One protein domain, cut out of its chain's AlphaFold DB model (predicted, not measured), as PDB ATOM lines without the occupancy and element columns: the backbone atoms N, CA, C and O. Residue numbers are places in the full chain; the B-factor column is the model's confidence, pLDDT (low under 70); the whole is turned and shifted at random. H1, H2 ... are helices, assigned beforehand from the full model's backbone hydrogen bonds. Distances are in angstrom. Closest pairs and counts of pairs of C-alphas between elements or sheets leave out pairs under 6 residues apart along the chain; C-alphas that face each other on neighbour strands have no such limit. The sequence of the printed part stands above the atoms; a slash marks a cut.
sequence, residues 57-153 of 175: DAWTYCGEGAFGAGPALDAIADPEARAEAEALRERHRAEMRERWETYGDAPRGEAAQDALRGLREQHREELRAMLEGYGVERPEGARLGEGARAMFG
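Overview. This is residues 57 to 153 of the 175 residues of an uncharacterized protein of Actinobacteria bacterium (UniProt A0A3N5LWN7). A long helical hairpin, H3 and H4 side by side, makes the length of the domain. The short helices H1, H2 and H5 form a thinner second layer over one side of it, with H5 set crosswise near both long helices. The printed part has 97 residues with five named helices, H1 to H5 in chain order, and no named strand; the class is all helix. It is compact, with a radius of gyration of the C-alphas of 14.1 A, and elongated, spanning 41 by 22 by 20 A.

Along the chain. H3, residues 79 to 103, is 35.8 A long and begins at C-alpha 79 (156.672, 136.231, 163.218). H4, residues 110 to 133, is 34.7 A long and ends at C-alpha 133 (157.180, 147.790, 170.778). H5 is residues 144 to 152, 11.2 A; H1 is residues 57 to 62, 8.4 A; H2 is residues 64 to 67, 6.0 A.

Arrangement. H3 and H4 touch as a helical hairpin, at a shallow tilt of 10 degrees, opposite ways; their closest C-alphas, of Tyr 103 and Ala 112, are 5.5 A apart. H5 is close but not clearly touching to H4, with the closest C-alphas, of Arg 124 and Ala 148, 6.9 A apart. H2 and H5 only just touch, with 3 pairs of C-alphas within 8 A, the closest being Phe 67 and Phe 152 at 6.4 A. H1 is close but not clearly touching to H3, at 6.8 A between the closest C-alphas, of Ala 58 and Trp 100. H1 and H4 are apart. In H1, H3, H4 and H5 every O i to N i+4 pair is within hydrogen-bond range; H2 is too short for such a pair.

Size, cuts and confidence. The C-alphas farthest apart, of Asp 105 and Gly 135, are 41.5 A apart. The printed part has no cut. The link from H2 to H3, 11 residues, is long. The model's pLDDT is under 70 in residues 57 to 75 and 137 to 153.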
ATOM      1  N   ASP A  57     162.172 154.193 136.311       59.34
ATOM      2  CA  ASP A  57     163.613 154.350 136.111       59.34
ATOM      3  C   ASP A  57     164.380 154.510 137.427       59.34
ATOM      4  O   ASP A  57     165.592 154.332 137.441       59.34
ATOM      5  N   ALA A  58     163.701 154.765 138.552       57.56
ATOM      6  CA  ALA A  58     164.316 154.801 139.881       57.56
ATOM      7  C   ALA A  58     164.903 153.443 140.281       57.56
ATOM      8  O   ALA A  58     166.000 153.363 140.831       57.56
ATOM      9  N   TRP A  59     164.164 152.365 140.004       55.66
ATOM     10  CA  TRP A  59     164.585 150.994 140.294       55.66
ATOM     11  C   TRP A  59     165.713 150.556 139.372       55.66
ATOM     12  O   TRP A  59     166.674 149.943 139.830       55.66
ATOM     13  N   THR A  60     165.642 150.937 138.100       59.41
ATOM     14  CA  THR A  60     166.726 150.724 137.136       59.41
ATOM     15  C   THR A  60     167.977 151.520 137.519       59.41
ATOM     16  O   THR A  60     169.086 150.994 137.471       59.41
ATOM     17  N   TYR A  61     167.807 152.767 137.964       63.53
ATOM     18  CA  TYR A  61     168.888 153.676 138.349       63.53
ATOM     19  C   TYR A  61     169.571 153.257 139.657       63.53
ATOM     20  O   TYR A  61     170.793 153.319 139.775       63.53
ATOM     21  N   CYS A  62     168.798 152.795 140.640       62.59
ATOM     22  CA  CYS A  62     169.323 152.344 141.926       62.59
ATOM     23  C   CYS A  62     169.701 150.856 141.965       62.59
ATOM     24  O   CYS A  62     170.456 150.444 142.848       62.59
ATOM     25  N   GLY A  63     169.223 150.064 141.002       56.34
ATOM     26  CA  GLY A  63     169.292 148.606 140.994       56.34
ATOM     27  C   GLY A  63     168.277 147.970 141.954       56.34
ATOM     28  O   GLY A  63     168.045 148.471 143.055       56.34
ATOM     29  N   GLU A  64     167.714 146.813 141.582       51.12
ATOM     30  CA  GLU A  64     166.746 146.059 142.411       51.12
ATOM     31  C   GLU A  64     167.261 145.777 143.837       51.12
ATOM     32  O   GLU A  64     166.489 145.712 144.795       51.12
ATOM     33  N   GLY A  65     168.583 145.659 143.998       52.12
ATOM     34  CA  GLY A  65     169.238 145.416 145.283       52.12
ATOM     35  C   GLY A  65     169.175 146.585 146.273       52.12
ATOM     36  O   GLY A  65     169.249 146.339 147.475       52.12
ATOM     37  N   ALA A  66     168.991 147.830 145.815       53.41
ATOM     38  CA  ALA A  66     168.912 149.001 146.699       53.41
ATOM     39  C   ALA A  66     167.675 148.979 147.612       53.41
ATOM     40  O   ALA A  66     167.694 149.550 148.700       53.41
ATOM     41  N   PHE A  67     166.624 148.268 147.190       51.25
ATOM     42  CA  PHE A  67     165.363 148.121 147.920       51.25
ATOM     43  C   PHE A  67     165.120 146.674 148.392       51.25
ATOM     44  O   PHE A  67     164.006 146.336 148.823       51.25
ATOM     45  N   GLY A  68     166.134 145.806 148.279       48.66
ATOM     46  CA  GLY A  68     166.123 144.387 148.645       48.66
ATOM     47  C   GLY A  68     166.028 144.143 150.154       48.66
ATOM     48  O   GLY A  68     166.198 145.057 150.955       48.66
ATOM     49  N   ALA A  69     165.624 142.931 150.553       49.44
ATOM     50  CA  ALA A  69     165.446 142.614 151.970       49.44
ATOM     51  C   ALA A  69     166.838 142.373 152.520       49.44
ATOM     52  O   ALA A  69     167.470 141.387 152.154       49.44
ATOM     53  N   GLY A  70     167.352 143.293 153.328       52.66
ATOM     54  CA  GLY A  70     168.590 143.020 154.033       52.66
ATOM     55  C   GLY A  70     168.425 141.811 154.963       52.66
ATOM     56  O   GLY A  70     167.331 141.615 155.502       52.66
ATOM     57  N   PRO A  71     169.509 141.070 155.256       53.38
ATOM     58  CA  PRO A  71     169.509 139.961 156.223       53.38
ATOM     59  C   PRO A  71     169.059 140.371 157.642       53.38
ATOM     60  O   PRO A  71     168.878 139.527 158.513       53.38
ATOM     61  N   ALA A  72     168.866 141.670 157.887       58.62
ATOM     62  CA  ALA A  72     168.316 142.220 159.118       58.62
ATOM     63  C   ALA A  72     166.851 141.812 159.380       58.62
ATOM     64  O   ALA A  72     166.479 141.670 160.540       58.62
ATOM     65  N   LEU A  73     166.033 141.597 158.340       62.41
ATOM     66  CA  LEU A  73     164.645 141.129 158.504       62.41
ATOM     67  C   LEU A  73     164.585 139.666 158.965       62.41
ATOM     68  O   LEU A  73     163.782 139.322 159.830       62.41
ATOM     69  N   ASP A  74     165.486 138.828 158.450       64.25
ATOM     70  CA  ASP A  74     165.566 137.405 158.805       64.25
ATOM     71  C   ASP A  74     165.993 137.190 160.266       64.25
ATOM     72  O   ASP A  74     165.685 136.158 160.864       64.25
ATOM     73  N   ALA A  75     166.667 138.177 160.865       69.69
ATOM     74  CA  ALA A  75     167.082 138.148 162.264       69.69
ATOM     75  C   ALA A  75     165.925 138.389 163.256       69.69
ATOM     76  O   ALA A  75     166.067 138.081 164.440       69.69
ATOM     77  N   ILE A  76     164.781 138.915 162.800       78.44
ATOM     78  CA  ILE A  76     163.593 139.100 163.642       78.44
ATOM     79  C   ILE A  76     162.938 137.731 163.835       78.44
ATOM     80  O   ILE A  76     162.336 137.195 162.907       78.44
ATOM     81  N   ALA A  77     163.095 137.137 165.019       81.19
ATOM     82  CA  ALA A  77     162.599 135.789 165.314       81.19
ATOM     83  C   ALA A  77     161.071 135.730 165.490       81.19
ATOM     84  O   ALA A  77     160.459 134.716 165.153       81.19
ATOM     85  N   ASP A  78     160.474 136.807 166.005       85.88
ATOM     86  CA  ASP A  78     159.031 136.919 166.207       85.88
ATOM     87  C   ASP A  78     158.312 137.077 164.848       85.88
ATOM     88  O   ASP A  78     158.639 137.990 164.081       85.88
ATOM     89  N   PRO A  79     157.359 136.188 164.504       87.88
ATOM     90  CA  PRO A  79     156.672 136.231 163.218       87.88
ATOM     91  C   PRO A  79     155.747 137.447 163.052       87.88
ATOM     92  O   PRO A  79     155.586 137.914 161.925       87.88
ATOM     93  N   GLU A  80     155.159 137.971 164.131       88.62
ATOM     94  CA  GLU A  80     154.329 139.182 164.086       88.62
ATOM     95  C   GLU A  80     155.209 140.411 163.856       88.62
ATOM     96  O   GLU A  80     154.957 141.186 162.930       88.62
ATOM     97  N   ALA A  81     156.319 140.514 164.593       86.31
ATOM     98  CA  ALA A  81     157.300 141.579 164.390       86.31
ATOM     99  C   ALA A  81     157.884 141.555 162.969       86.31
ATOM    100  O   ALA A  81     158.105 142.602 162.359       86.31
ATOM    101  N   ARG A  82     158.111 140.361 162.402       85.25
ATOM    102  CA  ARG A  82     158.584 140.213 161.019       85.25
ATOM    103  C   ARG A  82     157.546 140.705 160.010       85.25
ATOM    104  O   ARG A  82     157.904 141.459 159.109       85.25
ATOM    105  N   ALA A  83     156.278 140.326 160.174       88.19
ATOM    106  CA  ALA A  83     155.200 140.786 159.302       88.19
ATOM    107  C   ALA A  83     155.022 142.313 159.367       88.19
ATOM    108  O   ALA A  83     154.836 142.969 158.341       88.19
ATOM    109  N   GLU A  84     155.135 142.907 160.557       88.50
ATOM    110  CA  GLU A  84     155.066 144.359 160.714       88.50
ATOM    111  C   GLU A  84     156.280 145.070 160.104       88.50
ATOM    112  O   GLU A  84     156.127 146.103 159.449       88.50
ATOM    113  N   ALA A  85     157.477 144.496 160.233       84.50
ATOM    114  CA  ALA A  85     158.681 145.007 159.591       84.50
ATOM    115  C   ALA A  85     158.598 144.951 158.050       84.50
ATOM    116  O   ALA A  85     159.061 145.870 157.370       84.50
ATOM    117  N   GLU A  86     157.976 143.912 157.483       83.69
ATOM    118  CA  GLU A  86     157.677 143.830 156.047       83.69
ATOM    119  C   GLU A  86     156.667 144.898 155.609       83.69
ATOM    120  O   GLU A  86     156.892 145.585 154.609       83.69
ATOM    121  N   ALA A  87     155.593 145.092 156.377       88.62
ATOM    122  CA  ALA A  87     154.598 146.126 156.105       88.62
ATOM    123  C   ALA A  87     155.202 147.539 156.178       88.62
ATOM    124  O   ALA A  87     154.955 148.365 155.297       88.62
ATOM    125  N   LEU A  88     156.029 147.809 157.194       86.31
ATOM    126  CA  LEU A  88     156.776 149.059 157.344       86.31
ATOM    127  C   LEU A  88     157.653 149.321 156.115       86.31
ATOM    128  O   LEU A  88     157.621 150.407 155.541       86.31
ATOM    129  N   ARG A  89     158.374 148.298 155.658       82.81
ATOM    130  CA  ARG A  89     159.241 148.402 154.487       82.81
ATOM    131  C   ARG A  89     158.483 148.684 153.193       82.81
ATOM    132  O   ARG A  89     158.985 149.441 152.362       82.81
ATOM    133  N   GLU A  90     157.301 148.106 152.989       83.69
ATOM    134  CA  GLU A  90     156.508 148.418 151.793       83.69
ATOM    135  C   GLU A  90     155.974 149.856 151.814       83.69
ATOM    136  O   GLU A  90     155.997 150.523 150.778       83.69
ATOM    137  N   ARG A  91     155.596 150.384 152.988       87.69
ATOM    138  CA  ARG A  91     155.272 151.815 153.129       87.69
ATOM    139  C   ARG A  91     156.464 152.696 152.764       87.69
ATOM    140  O   ARG A  91     156.336 153.575 151.919       87.69
ATOM    141  N   HIS A  92     157.645 152.396 153.303       86.31
ATOM    142  CA  HIS A  92     158.872 153.150 153.011       86.31
ATOM    143  C   HIS A  92     159.242 153.125 151.525       86.31
ATOM    144  O   HIS A  92     159.683 154.132 150.974       86.31
ATOM    145  N   ARG A  93     159.021 151.998 150.835       81.38
ATOM    146  CA  ARG A  93     159.182 151.915 149.374       81.38
ATOM    147  C   ARG A  93     158.189 152.797 148.628       81.38
ATOM    148  O   ARG A  93     158.578 153.407 147.636       81.38
ATOM    149  N   ALA A  94     156.934 152.857 149.071       84.25
ATOM    150  CA  ALA A  94     155.931 153.729 148.470       84.25
ATOM    151  C   ALA A  94     156.322 155.208 148.607       84.25
ATOM    152  O   ALA A  94     156.311 155.929 147.615       84.25
ATOM    153  N   GLU A  95     156.780 155.621 149.786       87.44
ATOM    154  CA  GLU A  95     157.248 156.989 150.038       87.44
ATOM    155  C   GLU A  95     158.508 157.328 149.224       87.44
ATOM    156  O   GLU A  95     158.636 158.426 148.683       87.44
ATOM    157  N   MET A  96     159.431 156.373 149.057       84.56
ATOM    158  CA  MET A  96     160.591 156.557 148.178       84.56
ATOM    159  C   MET A  96     160.193 156.696 146.702       84.56
ATOM    160  O   MET A  96     160.805 157.498 145.992       84.56
ATOM    161  N   ARG A  97     159.168 155.960 146.238       82.00
ATOM    162  CA  ARG A  97     158.601 156.129 144.888       82.00
ATOM    163  C   ARG A  97     158.003 157.527 144.721       82.00
ATOM    164  O   ARG A  97     158.354 158.207 143.765       82.00
ATOM    165  N   GLU A  98     157.205 157.990 145.677       87.88
ATOM    166  CA  GLU A  98     156.606 159.334 145.654       87.88
ATOM    167  C   GLU A  98     157.670 160.450 145.666       87.88
ATOM    168  O   GLU A  98     157.624 161.398 144.873       87.88
ATOM    169  N   ARG A  99     158.709 160.307 146.500       88.81
ATOM    170  CA  ARG A  99     159.872 161.207 146.487       88.81
ATOM    171  C   ARG A  99     160.546 161.212 145.120       88.81
ATOM    172  O   ARG A  99     160.979 162.268 144.662       88.81
ATOM    173  N   TRP A 100     160.670 160.054 144.472       85.31
ATOM    174  CA  TRP A 100     161.248 159.969 143.133       85.31
ATOM    175  C   TRP A 100     160.365 160.612 142.064       85.31
ATOM    176  O   TRP A 100     160.883 161.279 141.179       85.31
ATOM    177  N   GLU A 101     159.045 160.486 142.147       86.00
ATOM    178  CA  GLU A 101     158.133 161.180 141.228       86.00
ATOM    179  C   GLU A 101     158.274 162.704 141.322       86.00
ATOM    180  O   GLU A 101     158.185 163.398 140.310       86.00
ATOM    181  N   THR A 102     158.553 163.214 142.524       91.62
ATOM    182  CA  THR A 102     158.714 164.651 142.778       91.62
ATOM    183  C   THR A 102     160.102 165.171 142.391       91.62
ATOM    184  O   THR A 102     160.223 166.254 141.823       91.62
ATOM    185  N   TYR A 103     161.163 164.420 142.705       88.94
ATOM    186  CA  TYR A 103     162.554 164.887 142.608       88.94
ATOM    187  C   TYR A 103     163.428 164.094 141.622       88.94
ATOM    188  O   TYR A 103     164.642 164.299 141.581       88.94
ATOM    189  N   GLY A 104     162.846 163.179 140.848       85.19
ATOM    190  CA  GLY A 104     163.563 162.260 139.957       85.19
ATOM    191  C   GLY A 104     164.352 162.950 138.846       85.19
ATOM    192  O   GLY A 104     165.419 162.464 138.488       85.19
ATOM    193  N   ASP A 105     163.900 164.122 138.385       86.38
ATOM    194  CA  ASP A 105     164.585 164.909 137.347       86.38
ATOM    195  C   ASP A 105     165.885 165.563 137.863       86.38
ATOM    196  O   ASP A 105     166.812 165.834 137.099       86.38
ATOM    197  N   ALA A 106     165.974 165.820 139.174       87.69
ATOM    198  CA  ALA A 106     167.127 166.446 139.823       87.69
ATOM    199  C   ALA A 106     167.435 165.775 141.176       87.69
ATOM    200  O   ALA A 106     167.407 166.424 142.227       87.69
ATOM    201  N   PRO A 107     167.788 164.477 141.193       81.94
ATOM    202  CA  PRO A 107     167.818 163.683 142.420       81.94
ATOM    203  C   PRO A 107     168.972 164.071 143.357       81.94
ATOM    204  O   PRO A 107     168.951 163.717 144.539       81.94
ATOM    205  N   ARG A 108     169.972 164.793 142.829       83.12
ATOM    206  CA  ARG A 108     171.125 165.371 143.543       83.12
ATOM    207  C   ARG A 108     170.925 166.841 143.946       83.12
ATOM    208  O   ARG A 108     171.813 167.401 144.576       83.12
ATOM    209  N   GLY A 109     169.802 167.464 143.583       85.88
ATOM    210  CA  GLY A 109     169.496 168.837 143.990       85.88
ATOM    211  C   GLY A 109     169.321 168.955 145.505       85.88
ATOM    212  O   GLY A 109     168.931 167.990 146.157       85.88
ATOM    213  N   GLU A 110     169.584 170.138 146.063       91.69
ATOM    214  CA  GLU A 110     169.517 170.401 147.511       91.69
ATOM    215  C   GLU A 110     168.168 169.976 148.113       91.69
ATOM    216  O   GLU A 110     168.132 169.115 148.989       91.69
ATOM    217  N   ALA A 111     167.054 170.443 147.539       91.56
ATOM    218  CA  ALA A 111     165.707 170.064 147.978       91.56
ATOM    219  C   ALA A 111     165.457 168.544 147.919       91.56
ATOM    220  O   ALA A 111     164.833 167.968 148.810       91.56
ATOM    221  N   ALA A 112     165.986 167.870 146.893       88.19
ATOM    222  CA  ALA A 112     165.864 166.425 146.746       88.19
ATOM    223  C   ALA A 112     166.662 165.678 147.827       88.19
ATOM    224  O   ALA A 112     166.210 164.644 148.331       88.19
ATOM    225  N   GLN A 113     167.858 166.168 148.160       85.38
ATOM    226  CA  GLN A 113     168.722 165.593 149.190       85.38
ATOM    227  C   GLN A 113     168.150 165.812 150.591       85.38
ATOM    228  O   GLN A 113     168.157 164.882 151.395       85.38
ATOM    229  N   ASP A 114     167.579 166.983 150.866       89.81
ATOM    230  CA  ASP A 114     166.929 167.263 152.145       89.81
ATOM    231  C   ASP A 114     165.667 166.422 152.343       89.81
ATOM    232  O   ASP A 114     165.506 165.808 153.401       89.81
ATOM    233  N   ALA A 115     164.834 166.275 151.307       89.81
ATOM    234  CA  ALA A 115     163.689 165.365 151.345       89.81
ATOM    235  C   ALA A 115     164.119 163.909 151.603       89.81
ATOM    236  O   ALA A 115     163.509 163.205 152.409       89.81
ATOM    237  N   LEU A 116     165.207 163.455 150.965       85.50
ATOM    238  CA  LEU A 116     165.757 162.113 151.185       85.50
ATOM    239  C   LEU A 116     166.292 161.935 152.614       85.50
ATOM    240  O   LEU A 116     166.088 160.882 153.219       85.50
ATOM    241  N   ARG A 117     166.973 162.948 153.161       84.25
ATOM    242  CA  ARG A 117     167.494 162.939 154.535       84.25
ATOM    243  C   ARG A 117     166.357 162.834 155.550       84.25
ATOM    244  O   ARG A 117     166.440 161.987 156.436       84.25
ATOM    245  N   GLY A 118     165.306 163.638 155.372       87.00
ATOM    246  CA  GLY A 118     164.111 163.623 156.215       87.00
ATOM    247  C   GLY A 118     163.415 162.262 156.209       87.00
ATOM    248  O   GLY A 118     163.223 161.676 157.271       87.00
ATOM    249  N   LEU A 119     163.148 161.698 155.023       88.12
ATOM    250  CA  LEU A 119     162.561 160.356 154.897       88.12
ATOM    251  C   LEU A 119     163.408 159.286 155.594       88.12
ATOM    252  O   LEU A 119     162.891 158.474 156.352       88.12
ATOM    253  N   ARG A 120     164.732 159.301 155.407       83.94
ATOM    254  CA  ARG A 120     165.631 158.337 156.067       83.94
ATOM    255  C   ARG A 120     165.653 158.471 157.585       83.94
ATOM    256  O   ARG A 120     165.903 157.491 158.285       83.94
ATOM    257  N   GLU A 121     165.518 159.679 158.112       84.25
ATOM    258  CA  GLU A 121     165.412 159.900 159.553       84.25
ATOM    259  C   GLU A 121     164.094 159.351 160.091       84.25
ATOM    260  O   GLU A 121     164.130 158.488 160.967       84.25
ATOM    261  N   GLN A 122     162.975 159.714 159.463       88.31
ATOM    262  CA  GLN A 122     161.655 159.181 159.786       88.31
ATOM    263  C   GLN A 122     161.633 157.644 159.755       88.31
ATOM    264  O   GLN A 122     161.229 157.007 160.725       88.31
ATOM    265  N   HIS A 123     162.134 157.020 158.683       86.81
ATOM    266  CA  HIS A 123     162.152 155.558 158.538       86.81
ATOM    267  C   HIS A 123     162.943 154.871 159.656       86.81
ATOM    268  O   HIS A 123     162.545 153.812 160.148       86.81
ATOM    269  N   ARG A 124     164.056 155.478 160.098       81.12
ATOM    270  CA  ARG A 124     164.859 154.977 161.225       81.12
ATOM    271  C   ARG A 124     164.117 155.087 162.554       81.12
ATOM    272  O   ARG A 124     164.286 154.208 163.398       81.12
ATOM    273  N   GLU A 125     163.345 156.148 162.756       86.38
ATOM    274  CA  GLU A 125     162.533 156.339 163.960       86.38
ATOM    275  C   GLU A 125     161.362 155.359 164.013       86.38
ATOM    276  O   GLU A 125     161.169 154.709 165.037       86.38
ATOM    277  N   GLU A 126     160.650 155.167 162.904       88.44
ATOM    278  CA  GLU A 126     159.549 154.203 162.819       88.44
ATOM    279  C   GLU A 126     160.030 152.764 163.029       88.44
ATOM    280  O   GLU A 126     159.421 152.007 163.786       88.44
ATOM    281  N   LEU A 127     161.167 152.393 162.425       85.12
ATOM    282  CA  LEU A 127     161.792 151.091 162.656       85.12
ATOM    283  C   LEU A 127     162.174 150.915 164.130       85.12
ATOM    284  O   LEU A 127     161.936 149.854 164.703       85.12
ATOM    285  N   ARG A 128     162.761 151.946 164.753       83.50
ATOM    286  CA  ARG A 128     163.116 151.909 166.177       83.50
ATOM    287  C   ARG A 128     161.876 151.721 167.047       83.50
ATOM    288  O   ARG A 128     161.886 150.837 167.893       83.50
ATOM    289  N   ALA A 129     160.829 152.509 166.819       88.94
ATOM    290  CA  ALA A 129     159.590 152.441 167.584       88.94
ATOM    291  C   ALA A 129     158.917 151.064 167.460       88.94
ATOM    292  O   ALA A 129     158.459 150.516 168.461       88.94
ATOM    293  N   MET A 130     158.911 150.478 166.258       90.06
ATOM    294  CA  MET A 130     158.407 149.120 166.043       90.06
ATOM    295  C   MET A 130     159.219 148.096 166.849       90.06
ATOM    296  O   MET A 130     158.645 147.346 167.631       90.06
ATOM    297  N   LEU A 131     160.553 148.106 166.742       84.69
ATOM    298  CA  LEU A 131     161.412 147.162 167.475       84.69
ATOM    299  C   LEU A 131     161.279 147.304 169.002       84.69
ATOM    300  O   LEU A 131     161.235 146.297 169.708       84.69
ATOM    301  N   GLU A 132     161.172 148.539 169.505       86.94
ATOM    302  CA  GLU A 132     160.900 148.826 170.919       86.94
ATOM    303  C   GLU A 132     159.543 148.256 171.363       86.94
ATOM    304  O   GLU A 132     159.450 147.679 172.448       86.94
ATOM    305  N   GLY A 133     158.512 148.342 170.516       89.88
ATOM    306  CA  GLY A 133     157.180 147.790 170.778       89.88
ATOM    307  C   GLY A 133     157.161 146.270 170.971       89.88
ATOM    308  O   GLY A 133     156.417 145.774 171.817       89.88
ATOM    309  N   TYR A 134     158.024 145.541 170.258       87.56
ATOM    310  CA  TYR A 134     158.183 144.085 170.393       87.56
ATOM    311  C   TYR A 134     159.222 143.668 171.444       87.56
ATOM    312  O   TYR A 134     159.492 142.479 171.608       87.56
ATOM    313  N   GLY A 135     159.829 144.620 172.162       86.50
ATOM    314  CA  GLY A 135     160.869 144.321 173.150       86.50
ATOM    315  C   GLY A 135     162.130 143.701 172.539       86.50
ATOM    316  O   GLY A 135     162.872 143.005 173.235       86.50
ATOM    317  N   VAL A 136     162.380 143.929 171.246       76.25
ATOM    318  CA  VAL A 136     163.598 143.470 170.578       76.25
ATOM    319  C   VAL A 136     164.744 144.356 171.056       76.25
ATOM    320  O   VAL A 136     164.945 145.468 170.564       76.25
ATOM    321  N   GLU A 137     165.487 143.876 172.057       65.00
ATOM    322  CA  GLU A 137     166.653 144.595 172.558       65.00
ATOM    323  C   GLU A 137     167.696 144.743 171.454       65.00
ATOM    324  O   GLU A 137     168.121 143.789 170.797       65.00
ATOM    325  N   ARG A 138     168.127 145.988 171.262       58.59
ATOM    326  CA  ARG A 138     169.203 146.326 170.342       58.59
ATOM    327  C   ARG A 138     170.477 145.620 170.818       58.59
ATOM    328  O   ARG A 138     170.922 145.931 171.924       58.59
ATOM    329  N   PRO A 139     171.123 144.765 170.001       48.56
ATOM    330  CA  PRO A 139     172.411 144.209 170.378       48.56
ATOM    331  C   PRO A 139     173.380 145.359 170.667       48.56
ATOM    332  O   PRO A 139     173.568 146.255 169.836       48.56
ATOM    333  N   GLU A 140     173.954 145.378 171.868       36.91
ATOM    334  CA  GLU A 140     174.916 146.396 172.277       36.91
ATOM    335  C   GLU A 140     176.101 146.386 171.295       36.91
ATOM    336  O   GLU A 140     176.753 145.365 171.091       36.91
ATOM    337  N   GLY A 141     176.341 147.509 170.613       38.25
ATOM    338  CA  GLY A 141     177.386 147.625 169.588       38.25
ATOM    339  C   GLY A 141     176.931 147.406 168.141       38.25
ATOM    340  O   GLY A 141     177.653 147.816 167.231       38.25
ATOM    341  N   ALA A 142     175.722 146.887 167.893       44.22
ATOM    342  CA  ALA A 142     175.124 146.936 166.562       44.22
ATOM    343  C   ALA A 142     174.735 148.388 166.263       44.22
ATOM    344  O   ALA A 142     173.762 148.929 166.802       44.22
ATOM    345  N   ARG A 143     175.515 149.067 165.416       42.69
ATOM    346  CA  ARG A 143     175.093 150.367 164.895       42.69
ATOM    347  C   ARG A 143     173.793 150.111 164.140       42.69
ATOM    348  O   ARG A 143     173.806 149.369 163.167       42.69
ATOM    349  N   LEU A 144     172.699 150.762 164.551       42.72
ATOM    350  CA  LEU A 144     171.440 150.845 163.783       42.72
ATOM    351  C   LEU A 144     171.718 151.137 162.302       42.72
ATOM    352  O   LEU A 144     171.014 150.641 161.437       42.72
ATOM    353  N   GLY A 145     172.821 151.851 162.046       42.94
ATOM    354  CA  GLY A 145     173.536 151.893 160.783       42.94
ATOM    355  C   GLY A 145     173.510 150.577 160.013       42.94
ATOM    356  O   GLY A 145     172.906 150.577 158.976       42.94
ATOM    357  N   GLU A 146     174.098 149.462 160.434       40.69
ATOM    358  CA  GLU A 146     174.242 148.274 159.567       40.69
ATOM    359  C   GLU A 146     172.937 147.510 159.298       40.69
ATOM    360  O   GLU A 146     172.695 147.129 158.156       40.69
ATOM    361  N   GLY A 147     172.068 147.341 160.299       40.84
ATOM    362  CA  GLY A 147     170.770 146.675 160.124       40.84
ATOM    363  C   GLY A 147     169.755 147.528 159.355       40.84
ATOM    364  O   GLY A 147     169.115 147.043 158.427       40.84
ATOM    365  N   ALA A 148     169.668 148.827 159.664       42.31
ATOM    366  CA  ALA A 148     168.818 149.767 158.933       42.31
ATOM    367  C   ALA A 148     169.426 150.160 157.570       42.31
ATOM    368  O   ALA A 148     168.684 150.331 156.612       42.31
ATOM    369  N   ARG A 149     170.760 150.216 157.416       47.53
ATOM    370  CA  ARG A 149     171.440 150.328 156.100       47.53
ATOM    371  C   ARG A 149     171.153 149.103 155.243       47.53
ATOM    372  O   ARG A 149     171.058 149.236 154.032       47.53
ATOM    373  N   ALA A 150     171.018 147.919 155.837       45.91
ATOM    374  CA  ALA A 150     170.613 146.728 155.098       45.91
ATOM    375  C   ALA A 150     169.118 146.754 154.726       45.91
ATOM    376  O   ALA A 150     168.744 146.188 153.705       45.91
ATOM    377  N   MET A 151     168.269 147.418 155.516       50.25
ATOM    378  CA  MET A 151     166.829 147.526 155.248       50.25
ATOM    379  C   MET A 151     166.472 148.641 154.244       50.25
ATOM    380  O   MET A 151     165.501 148.498 153.503       50.25
ATOM    381  N   PHE A 152     167.266 149.718 154.203       52.72
ATOM    382  CA  PHE A 152     166.972 150.962 153.468       52.72
ATOM    383  C   PHE A 152     168.053 151.370 152.446       52.72
ATOM    384  O   PHE A 152     168.062 152.506 151.969       52.72
ATOM    385  N   GLY A 153     168.972 150.457 152.119       45.22
ATOM    386  CA  GLY A 153     170.108 150.703 151.227       45.22
ATOM    387  C   GLY A 153     171.326 151.270 151.968       45.22
ATOM    388  O   GLY A 153     171.230 152.167 152.811       45.22
TER     389      GLY A 153